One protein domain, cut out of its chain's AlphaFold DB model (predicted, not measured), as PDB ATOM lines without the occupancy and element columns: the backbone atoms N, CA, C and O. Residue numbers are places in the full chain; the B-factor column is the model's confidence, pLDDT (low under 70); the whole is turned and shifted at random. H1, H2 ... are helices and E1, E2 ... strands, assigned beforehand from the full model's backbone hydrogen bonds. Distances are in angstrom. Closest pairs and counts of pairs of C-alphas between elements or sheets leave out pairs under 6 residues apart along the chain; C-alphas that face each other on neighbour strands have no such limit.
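Overview. This is residues 7 to 81 of the 84 residues of the protein "Gas vesicle protein GvpF" of Virgibacillus halodenitrificans (UniProt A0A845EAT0). A strongly twisted sheet of four strands has one helix, H1, over one face, and a small hairpin, E2 with E3, packs on H1 through E2 and on the sheet's E5 through E3. The printed part has 75 residues, in the order E1 E2 E3 E4 E5 H1 E6; the sheet runs E4 E5 E1 E6, antiparallel throughout. It is mixed, helices and strands, in two layers, H1 on one face of that sheet. The whole is compact and rounded, radius of gyration of the C-alphas 11.9 A, spans 31 by 22 by 19 A.

Arrangement. Start at E1, residues 7 to 15, which bends by 66 degrees at residue 11. Its antiparallel neighbours are E5, residues 42 to 50, with N 9 and O 47 2.9 A apart, and E6, residues 78 to 80, with N 13 and O 79 2.9 A apart. Next find the hairpin of E2, residues 24 to 27, and E3, residues 30 to 33, where N 25 and O 32 are 2.9 A apart. The closest C-alphas of E3 and E5 are those of Ala 33 and Thr 47, 6.1 A. E3 runs on into E4, residues 35 to 39, at 41 degrees; E4 and E5 form a hairpin, N 37 to O 44 2.9 A. H1, residues 58 to 72, is on the sheet at a height of 9.0 A, over E1, only just slantwise to it at 33 degrees on the local plane. Its closest C-alphas to E1 are Ile 68 and Phe 11, 6.4 A, and to E2 Met 63 and Phe 27, 7.0 A. In H1 every O i to N i+4 pair is within hydrogen-bond range. E5, H1 and E6 form a split strand-helix-strand unit, two strands running the same way with E1 between them, its crossover right-handed.

Along the chain. Find C-alpha 7 at (141.573, 141.017, 118.835), where E1 begins its 22.7 A. E4 spans 13.3 A and E5 24.8 A. From C-alpha 58 at (161.453, 138.307, 110.500), H1 runs 20.8 A; E6 ends at C-alpha 80, (148.162, 126.735, 108.058).

Size, cuts and confidence. The two C-alphas farthest apart, Glu 40 and Lys 58, are 34.2 A apart. The printed part has no cut and no long link. Its mean pLDDT is 93.8; look at residue 19 for the one under 70.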
ATOM      1  N   GLY A   7     141.984 141.866 119.945       94.38
ATOM      2  CA  GLY A   7     141.573 141.017 118.835       94.38
ATOM      3  C   GLY A   7     142.113 139.597 118.972       94.38
ATOM      4  O   GLY A   7     142.960 139.302 119.816       94.38
ATOM      5  N   ILE A   8     141.621 138.716 118.104       95.94
ATOM      6  CA  ILE A   8     142.039 137.316 118.025       95.94
ATOM      7  C   ILE A   8     142.963 137.145 116.822       95.94
ATOM      8  O   ILE A   8     142.551 137.378 115.687       95.94
ATOM      9  N   TYR A   9     144.202 136.723 117.067       96.50
ATOM     10  CA  TYR A   9     145.152 136.351 116.022       96.50
ATOM     11  C   TYR A   9     145.100 134.839 115.802       96.50
ATOM     12  O   TYR A   9     145.301 134.084 116.754       96.50
ATOM     13  N   ILE A  10     144.846 134.396 114.568       97.06
ATOM     14  CA  ILE A  10     144.699 132.976 114.223       97.06
ATOM     15  C   ILE A  10     145.968 132.475 113.526       97.06
ATOM     16  O   ILE A  10     146.431 133.069 112.555       97.06
ATOM     17  N   PHE A  11     146.511 131.355 113.996       97.50
ATOM     18  CA  PHE A  11     147.700 130.723 113.417       97.50
ATOM     19  C   PHE A  11     147.343 129.670 112.365       97.50
ATOM     20  O   PHE A  11     147.897 129.655 111.263       97.50
ATOM     21  N   CYS A  12     146.443 128.754 112.716       97.75
ATOM     22  CA  CYS A  12     146.048 127.626 111.877       97.75
ATOM     23  C   CYS A  12     144.715 127.029 112.339       97.75
ATOM     24  O   CYS A  12     144.263 127.291 113.455       97.75
ATOM     25  N   GLY A  13     144.101 126.231 111.469       96.62
ATOM     26  CA  GLY A  13     142.990 125.351 111.818       96.62
ATOM     27  C   GLY A  13     143.463 123.912 112.022       96.62
ATOM     28  O   GLY A  13     144.386 123.463 111.339       96.62
ATOM     29  N   VAL A  14     142.808 123.190 112.921       95.88
ATOM     30  CA  VAL A  14     142.994 121.754 113.179       95.88
ATOM     31  C   VAL A  14     141.636 121.054 113.237       95.88
ATOM     32  O   VAL A  14     140.596 121.712 113.319       95.88
ATOM     33  N   GLU A  15     141.629 119.724 113.171       94.25
ATOM     34  CA  GLU A  15     140.434 118.937 113.493       94.25
ATOM     35  C   GLU A  15     140.050 119.153 114.966       94.25
ATOM     36  O   GLU A  15     140.924 119.216 115.830       94.25
ATOM     37  N   ALA A  16     138.756 119.312 115.257       87.69
ATOM     38  CA  ALA A  16     138.289 119.491 116.630       87.69
ATOM     39  C   ALA A  16     138.401 118.171 117.408       87.69
ATOM     40  O   ALA A  16     137.603 117.251 117.223       87.69
ATOM     41  N   THR A  17     139.397 118.105 118.282       81.12
ATOM     42  CA  THR A  17     139.619 117.045 119.273       81.12
ATOM     43  C   THR A  17     139.307 117.573 120.680       81.12
ATOM     44  O   THR A  17     138.792 118.681 120.832       81.12
ATOM     45  N   ASP A  18     139.557 116.785 121.729       75.44
ATOM     46  CA  ASP A  18     139.484 117.285 123.111       75.44
ATOM     47  C   ASP A  18     140.442 118.481 123.328       75.44
ATOM     48  O   ASP A  18     141.324 118.737 122.513       75.44
ATOM     49  N   GLU A  19     140.281 119.241 124.421       68.88
ATOM     50  CA  GLU A  19     141.097 120.439 124.693       68.88
ATOM     51  C   GLU A  19     142.613 120.157 124.624       68.88
ATOM     52  O   GLU A  19     143.186 119.488 125.489       68.88
ATOM     53  N   GLU A  20     143.278 120.713 123.606       81.12
ATOM     54  CA  GLU A  20     144.725 120.617 123.421       81.12
ATOM     55  C   GLU A  20     145.446 121.875 123.921       81.12
ATOM     56  O   GLU A  20     145.172 123.001 123.501       81.12
ATOM     57  N   ASP A  21     146.427 121.676 124.805       87.81
ATOM     58  CA  ASP A  21     147.287 122.749 125.304       87.81
ATOM     59  C   ASP A  21     148.511 122.937 124.389       87.81
ATOM     60  O   ASP A  21     149.434 122.110 124.355       87.81
ATOM     61  N   PHE A  22     148.548 124.050 123.652       92.50
ATOM     62  CA  PHE A  22     149.693 124.467 122.827       92.50
ATOM     63  C   PHE A  22     150.670 125.398 123.570       92.50
ATOM     64  O   PHE A  22     151.706 125.809 123.029       92.50
ATOM     65  N   GLY A  23     150.382 125.694 124.835       94.81
ATOM     66  CA  GLY A  23     151.195 126.499 125.723       94.81
ATOM     67  C   GLY A  23     151.076 127.987 125.423       94.81
ATOM     68  O   GLY A  23     149.994 128.559 125.352       94.81
ATOM     69  N   HIS A  24     152.228 128.646 125.328       97.06
ATOM     70  CA  HIS A  24     152.298 130.091 125.148       97.06
ATOM     71  C   HIS A  24     153.159 130.456 123.943       97.06
ATOM     72  O   HIS A  24     154.075 129.718 123.551       97.06
ATOM     73  N   VAL A  25     152.897 131.639 123.408       96.25
ATOM     74  CA  VAL A  25     153.704 132.294 122.385       96.25
ATOM     75  C   VAL A  25     154.294 133.578 122.946       96.25
ATOM     76  O   VAL A  25     153.654 134.280 123.725       96.25
ATOM     77  N   GLU A  26     155.534 133.867 122.577       95.12
ATOM     78  CA  GLU A  26     156.127 135.179 122.802       95.12
ATOM     79  C   GLU A  26     155.827 136.032 121.571       95.12
ATOM     80  O   GLU A  26     156.289 135.728 120.473       95.12
ATOM     81  N   PHE A  27     154.987 137.048 121.744       91.75
ATOM     82  CA  PHE A  27     154.509 137.908 120.667       91.75
ATOM     83  C   PHE A  27     154.782 139.358 121.073       91.75
ATOM     84  O   PHE A  27     154.197 139.852 122.037       91.75
ATOM     85  N   GLU A  28     155.686 140.027 120.344       88.19
ATOM     86  CA  GLU A  28     156.112 141.413 120.609       88.19
ATOM     87  C   GLU A  28     156.619 141.624 122.051       88.19
ATOM     88  O   GLU A  28     156.357 142.644 122.684       88.19
ATOM     89  N   GLY A  29     157.349 140.641 122.587       88.81
ATOM     90  CA  GLY A  29     157.907 140.684 123.943       88.81
ATOM     91  C   GLY A  29     156.907 140.381 125.064       88.81
ATOM     92  O   GLY A  29     157.276 140.431 126.238       88.81
ATOM     93  N   GLU A  30     155.659 140.035 124.736       93.50
ATOM     94  CA  GLU A  30     154.665 139.580 125.707       93.50
ATOM     95  C   GLU A  30     154.392 138.083 125.557       93.50
ATOM     96  O   GLU A  30     154.170 137.567 124.461       93.50
ATOM     97  N   LYS A  31     154.374 137.374 126.689       96.44
ATOM     98  CA  LYS A  31     153.987 135.965 126.741       96.44
ATOM     99  C   LYS A  31     152.463 135.863 126.751       96.44
ATOM    100  O   LYS A  31     151.825 136.317 127.699       96.44
ATOM    101  N   ARG A  32     151.891 135.229 125.731       96.00
ATOM    102  CA  ARG A  32     150.442 135.105 125.536       96.00
ATOM    103  C   ARG A  32     150.023 133.643 125.473       96.00
ATOM    104  O   ARG A  32     150.774 132.814 124.958       96.00
ATOM    105  N   ALA A  33     148.863 133.325 126.040       97.06
ATOM    106  CA  ALA A  33     148.322 131.971 126.024       97.06
ATOM    107  C   ALA A  33     147.787 131.632 124.629       97.06
ATOM    108  O   ALA A  33     147.087 132.439 124.017       97.06
ATOM    109  N   ILE A  34     148.116 130.436 124.149       97.38
ATOM    110  CA  ILE A  34     147.534 129.883 122.931       97.38
ATOM    111  C   ILE A  34     146.304 129.078 123.342       97.38
ATOM    112  O   ILE A  34     146.374 128.269 124.265       97.38
ATOM    113  N   PHE A  35     145.191 129.291 122.653       96.06
ATOM    114  CA  PHE A  35     143.939 128.584 122.900       96.06
ATOM    115  C   PHE A  35     143.280 128.167 121.588       96.06
ATOM    116  O   PHE A  35     143.656 128.617 120.504       96.06
ATOM    117  N   THR A  36     142.279 127.301 121.695       96.06
ATOM    118  CA  THR A  36     141.502 126.802 120.562       96.06
ATOM    119  C   THR A  36     140.088 127.361 120.572       96.06
ATOM    120  O   THR A  36     139.403 127.291 121.592       96.06
ATOM    121  N   ILE A  37     139.620 127.859 119.430       95.25
ATOM    122  CA  ILE A  37     138.217 128.234 119.215       95.25
ATOM    123  C   ILE A  37     137.548 127.113 118.426       95.25
ATOM    124  O   ILE A  37     137.877 126.906 117.261       95.25
ATOM    125  N   HIS A  38     136.622 126.398 119.059       95.06
ATOM    126  CA  HIS A  38     135.962 125.226 118.480       95.06
ATOM    127  C   HIS A  38     134.700 125.610 117.707       95.06
ATOM    128  O   HIS A  38     133.877 126.389 118.195       95.06
ATOM    129  N   TYR A  39     134.532 125.034 116.519       94.38
ATOM    130  CA  TYR A  39     133.319 125.135 115.718       94.38
ATOM    131  C   TYR A  39     133.112 123.851 114.904       94.38
ATOM    132  O   TYR A  39     133.912 123.517 114.034       94.38
ATOM    133  N   GLU A  40     132.008 123.149 115.168       93.38
ATOM    134  CA  GLU A  40     131.691 121.857 114.544       93.38
ATOM    135  C   GLU A  40     132.848 120.850 114.684       93.38
ATOM    136  O   GLU A  40     133.173 120.453 115.800       93.38
ATOM    137  N   ASN A  41     133.453 120.421 113.574       92.12
ATOM    138  CA  ASN A  41     134.552 119.456 113.526       92.12
ATOM    139  C   ASN A  41     135.929 120.115 113.340       92.12
ATOM    140  O   ASN A  41     136.894 119.425 113.009       92.12
ATOM    141  N   ALA A  42     136.031 121.433 113.517       93.62
ATOM    142  CA  ALA A  42     137.278 122.175 113.387       93.62
ATOM    143  C   ALA A  42     137.537 123.065 114.607       93.62
ATOM    144  O   ALA A  42     136.614 123.574 115.245       93.62
ATOM    145  N   ALA A  43     138.810 123.295 114.904       95.56
ATOM    146  CA  ALA A  43     139.235 124.255 115.908       95.56
ATOM    147  C   ALA A  43     140.293 125.203 115.338       95.56
ATOM    148  O   ALA A  43     141.181 124.796 114.592       95.56
ATOM    149  N   MET A  44     140.197 126.487 115.682       96.62
ATOM    150  CA  MET A  44     141.179 127.506 115.305       96.62
ATOM    151  C   MET A  44     142.165 127.711 116.447       96.62
ATOM    152  O   MET A  44     141.754 128.067 117.550       96.62
ATOM    153  N   VAL A  45     143.455 127.531 116.180       97.19
ATOM    154  CA  VAL A  45     144.529 127.823 117.134       97.19
ATOM    155  C   VAL A  45     144.818 129.320 117.095       97.19
ATOM    156  O   VAL A  45     145.196 129.858 116.050       97.19
ATOM    157  N   ALA A  46     144.636 129.996 118.225       97.12
ATOM    158  CA  ALA A  46     144.641 131.448 118.300       97.12
ATOM    159  C   ALA A  46     145.256 131.995 119.597       97.12
ATOM    160  O   ALA A  46     145.533 131.259 120.544       97.12
ATOM    161  N   THR A  47     145.482 133.309 119.630       97.00
ATOM    162  CA  THR A  47     145.886 134.067 120.824       97.00
ATOM    163  C   THR A  47     145.241 135.453 120.818       97.00
ATOM    164  O   THR A  47     144.976 136.024 119.761       97.00
ATOM    165  N   GLU A  48     145.041 136.030 122.001       96.25
ATOM    166  CA  GLU A  48     144.580 137.412 122.154       96.25
ATOM    167  C   GLU A  48     145.738 138.398 121.995       96.25
ATOM    168  O   GLU A  48     146.764 138.278 122.671       96.25
ATOM    169  N   VAL A  49     145.574 139.395 121.129       94.50
ATOM    170  CA  VAL A  49     146.580 140.430 120.845       94.50
ATOM    171  C   VAL A  49     145.917 141.798 120.665       94.50
ATOM    172  O   VAL A  49     144.726 141.859 120.368       94.50
ATOM    173  N   PRO A  50     146.648 142.919 120.784       93.75
ATOM    174  CA  PRO A  50     146.117 144.225 120.404       93.75
ATOM    175  C   PRO A  50     145.612 144.247 118.953       93.75
ATOM    176  O   PRO A  50     146.271 143.727 118.047       93.75
ATOM    177  N   MET A  51     144.466 144.874 118.705       91.44
ATOM    178  CA  MET A  51     143.911 145.028 117.362       91.44
ATOM    179  C   MET A  51     144.717 146.075 116.581       91.44
ATOM    180  O   MET A  51     144.537 147.282 116.736       91.44
ATOM    181  N   LYS A  52     145.648 145.606 115.748       90.94
ATOM    182  CA  LYS A  52     146.485 146.430 114.865       90.94
ATOM    183  C   LYS A  52     147.005 145.610 113.686       90.94
ATOM    184  O   LYS A  52     146.906 144.388 113.669       90.94
ATOM    185  N   ILE A  53     147.605 146.292 112.712       90.50
ATOM    186  CA  ILE A  53     148.263 145.644 111.575       90.50
ATOM    187  C   ILE A  53     149.666 145.189 111.991       90.50
ATOM    188  O   ILE A  53     150.556 146.009 112.244       90.50
ATOM    189  N   TYR A  54     149.876 143.877 112.014       91.94
ATOM    190  CA  TYR A  54     151.185 143.276 112.241       91.94
ATOM    191  C   TYR A  54     151.962 143.213 110.927       91.94
ATOM    192  O   TYR A  54     151.482 142.696 109.924       91.94
ATOM    193  N   HIS A  55     153.177 143.758 110.914       93.56
ATOM    194  CA  HIS A  55     154.012 143.748 109.716       93.56
ATOM    195  C   HIS A  55     154.746 142.401 109.593       93.56
ATOM    196  O   HIS A  55     155.213 141.889 110.617       93.56
ATOM    197  N   PRO A  56     154.919 141.852 108.374       94.56
ATOM    198  CA  PRO A  56     155.603 140.579 108.133       94.56
ATOM    199  C   PRO A  56     157.128 140.741 108.228       94.56
ATOM    200  O   PRO A  56     157.871 140.545 107.267       94.56
ATOM    201  N   ASN A  57     157.612 141.163 109.394       94.75
ATOM    202  CA  ASN A  57     159.034 141.194 109.701       94.75
ATOM    203  C   ASN A  57     159.519 139.789 110.110       94.75
ATOM    204  O   ASN A  57     158.726 138.884 110.373       94.75
ATOM    205  N   LYS A  58     160.842 139.604 110.172       95.56
ATOM    206  CA  LYS A  58     161.453 138.307 110.500       95.56
ATOM    207  C   LYS A  58     160.945 137.734 111.827       95.56
ATOM    208  O   LYS A  58     160.681 136.543 111.892       95.56
ATOM    209  N   GLU A  59     160.841 138.552 112.867       94.69
ATOM    210  CA  GLU A  59     160.447 138.103 114.205       94.69
ATOM    211  C   GLU A  59     159.010 137.576 114.213       94.69
ATOM    212  O   GLU A  59     158.774 136.437 114.609       94.69
ATOM    213  N   ASN A  60     158.083 138.349 113.653       95.06
ATOM    214  CA  ASN A  60     156.673 137.993 113.566       95.06
ATOM    215  C   ASN A  60     156.440 136.747 112.699       95.06
ATOM    216  O   ASN A  60     155.685 135.856 113.084       95.06
ATOM    217  N   LEU A  61     157.121 136.650 111.552       96.44
ATOM    218  CA  LEU A  61     157.032 135.477 110.676       96.44
ATOM    219  C   LEU A  61     157.577 134.215 111.356       96.44
ATOM    220  O   LEU A  61     156.971 133.150 111.257       96.44
ATOM    221  N   MET A  62     158.706 134.330 112.061       96.38
ATOM    222  CA  MET A  62     159.293 133.204 112.790       96.38
ATOM    223  C   MET A  62     158.406 132.769 113.956       96.38
ATOM    224  O   MET A  62     158.214 131.572 114.142       96.38
ATOM    225  N   MET A  63     157.842 133.717 114.705       96.31
ATOM    226  CA  MET A  63     156.894 133.449 115.786       96.31
ATOM    227  C   MET A  63     155.665 132.694 115.262       96.31
ATOM    228  O   MET A  63     155.340 131.621 115.773       96.31
ATOM    229  N   HIS A  64     155.047 133.190 114.184       97.50
ATOM    230  CA  HIS A  64     153.892 132.551 113.543       97.50
ATOM    231  C   HIS A  64     154.211 131.121 113.108       97.50
ATOM    232  O   HIS A  64     153.488 130.180 113.441       97.50
ATOM    233  N   GLN A  65     155.350 130.938 112.435       97.19
ATOM    234  CA  GLN A  65     155.793 129.626 111.971       97.19
ATOM    235  C   GLN A  65     156.093 128.663 113.129       97.19
ATOM    236  O   GLN A  65     155.783 127.480 113.027       97.19
ATOM    237  N   GLN A  66     156.675 129.140 114.231       96.62
ATOM    238  CA  GLN A  66     156.976 128.311 115.402       96.62
ATOM    239  C   GLN A  66     155.721 127.780 116.093       96.62
ATOM    240  O   GLN A  66     155.758 126.673 116.634       96.62
ATOM    241  N   VAL A  67     154.636 128.560 116.112       97.44
ATOM    242  CA  VAL A  67     153.352 128.085 116.640       97.44
ATOM    243  C   VAL A  67     152.782 127.015 115.719       97.44
ATOM    244  O   VAL A  67     152.481 125.926 116.197       97.44
ATOM    245  N   ILE A  68     152.736 127.263 114.406       97.62
ATOM    246  CA  ILE A  68     152.248 126.274 113.431       97.62
ATOM    247  C   ILE A  68     153.045 124.968 113.523       97.62
ATOM    248  O   ILE A  68     152.449 123.902 113.607       97.62
ATOM    249  N   SER A  69     154.378 125.030 113.567       96.62
ATOM    250  CA  SER A  69     155.212 123.828 113.692       96.62
ATOM    251  C   SER A  69     154.931 123.051 114.982       96.62
ATOM    252  O   SER A  69     154.841 121.831 114.936       96.62
ATOM    253  N   ARG A  70     154.702 123.737 116.111       95.75
ATOM    254  CA  ARG A  70     154.306 123.089 117.374       95.75
ATOM    255  C   ARG A  70     152.952 122.388 117.295       95.75
ATOM    256  O   ARG A  70     152.776 121.361 117.942       95.75
ATOM    257  N   VAL A  71     152.005 122.955 116.552       96.00
ATOM    258  CA  VAL A  71     150.700 122.327 116.304       96.00
ATOM    259  C   VAL A  71     150.887 121.090 115.420       96.00
ATOM    260  O   VAL A  71     150.401 120.017 115.748       96.00
ATOM    261  N   MET A  72     151.692 121.190 114.358       95.31
ATOM    262  CA  MET A  72     152.009 120.053 113.480       95.31
ATOM    263  C   MET A  72     152.716 118.895 114.202       95.31
ATOM    264  O   MET A  72     152.555 117.750 113.797       95.31
ATOM    265  N   ASP A  73     153.476 119.162 115.268       94.00
ATOM    266  CA  ASP A  73     154.103 118.108 116.081       94.00
ATOM    267  C   ASP A  73     153.080 117.282 116.888       94.00
ATOM    268  O   ASP A  73     153.397 116.180 117.341       94.00
ATOM    269  N   LYS A  74     151.872 117.822 117.109       91.19
ATOM    270  CA  LYS A  74     150.805 117.201 117.912       91.19
ATOM    271  C   LYS A  74     149.616 116.715 117.082       91.19
ATOM    272  O   LYS A  74     148.924 115.803 117.527       91.19
ATOM    273  N   ASN A  75     149.389 117.295 115.905       91.56
ATOM    274  CA  ASN A  75     148.211 117.048 115.078       91.56
ATOM    275  C   ASN A  75     148.604 116.576 113.673       91.56
ATOM    276  O   ASN A  75     149.402 117.219 112.992       91.56
ATOM    277  N   ASP A  76     147.961 115.507 113.197       88.50
ATOM    278  CA  ASP A  76     148.198 114.968 111.850       88.50
ATOM    279  C   ASP A  76     147.671 115.893 110.740       88.50
ATOM    280  O   ASP A  76     148.245 115.969 109.652       88.50
ATOM    281  N   THR A  77     146.570 116.603 111.007       91.25
ATOM    282  CA  THR A  77     145.928 117.513 110.050       91.25
ATOM    283  C   THR A  77     145.977 118.945 110.562       91.25
ATOM    284  O   THR A  77     145.329 119.289 111.549       91.25
ATOM    285  N   VAL A  78     146.713 119.795 109.843       96.00
ATOM    286  CA  VAL A  78     146.837 121.230 110.124       96.00
ATOM    287  C   VAL A  78     146.591 122.019 108.842       96.00
ATOM    288  O   VAL A  78     147.192 121.741 107.804       96.00
ATOM    289  N   ILE A  79     145.727 123.029 108.918       96.94
ATOM    290  CA  ILE A  79     145.461 123.995 107.850       96.94
ATOM    291  C   ILE A  79     146.185 125.297 108.221       96.94
ATOM    292  O   ILE A  79     145.646 126.096 108.993       96.94
ATOM    293  N   PRO A  80     147.420 125.523 107.736       96.75
ATOM    294  CA  PRO A  80     148.162 126.735 108.058       96.75
ATOM    295  C   PRO A  80     147.500 127.958 107.419       96.75
ATOM    296  O   PRO A  80     147.144 127.936 106.238       96.75
ATOM    297  N   ILE A  81     147.374 129.039 108.189       96.69
ATOM    298  CA  ILE A  81     146.906 130.334 107.684       96.69
ATOM    299  C   ILE A  81     148.126 131.207 107.377       96.69
ATOM    300  O   ILE A  81     149.159 131.133 108.052       96.69
TER     301      ILE A  81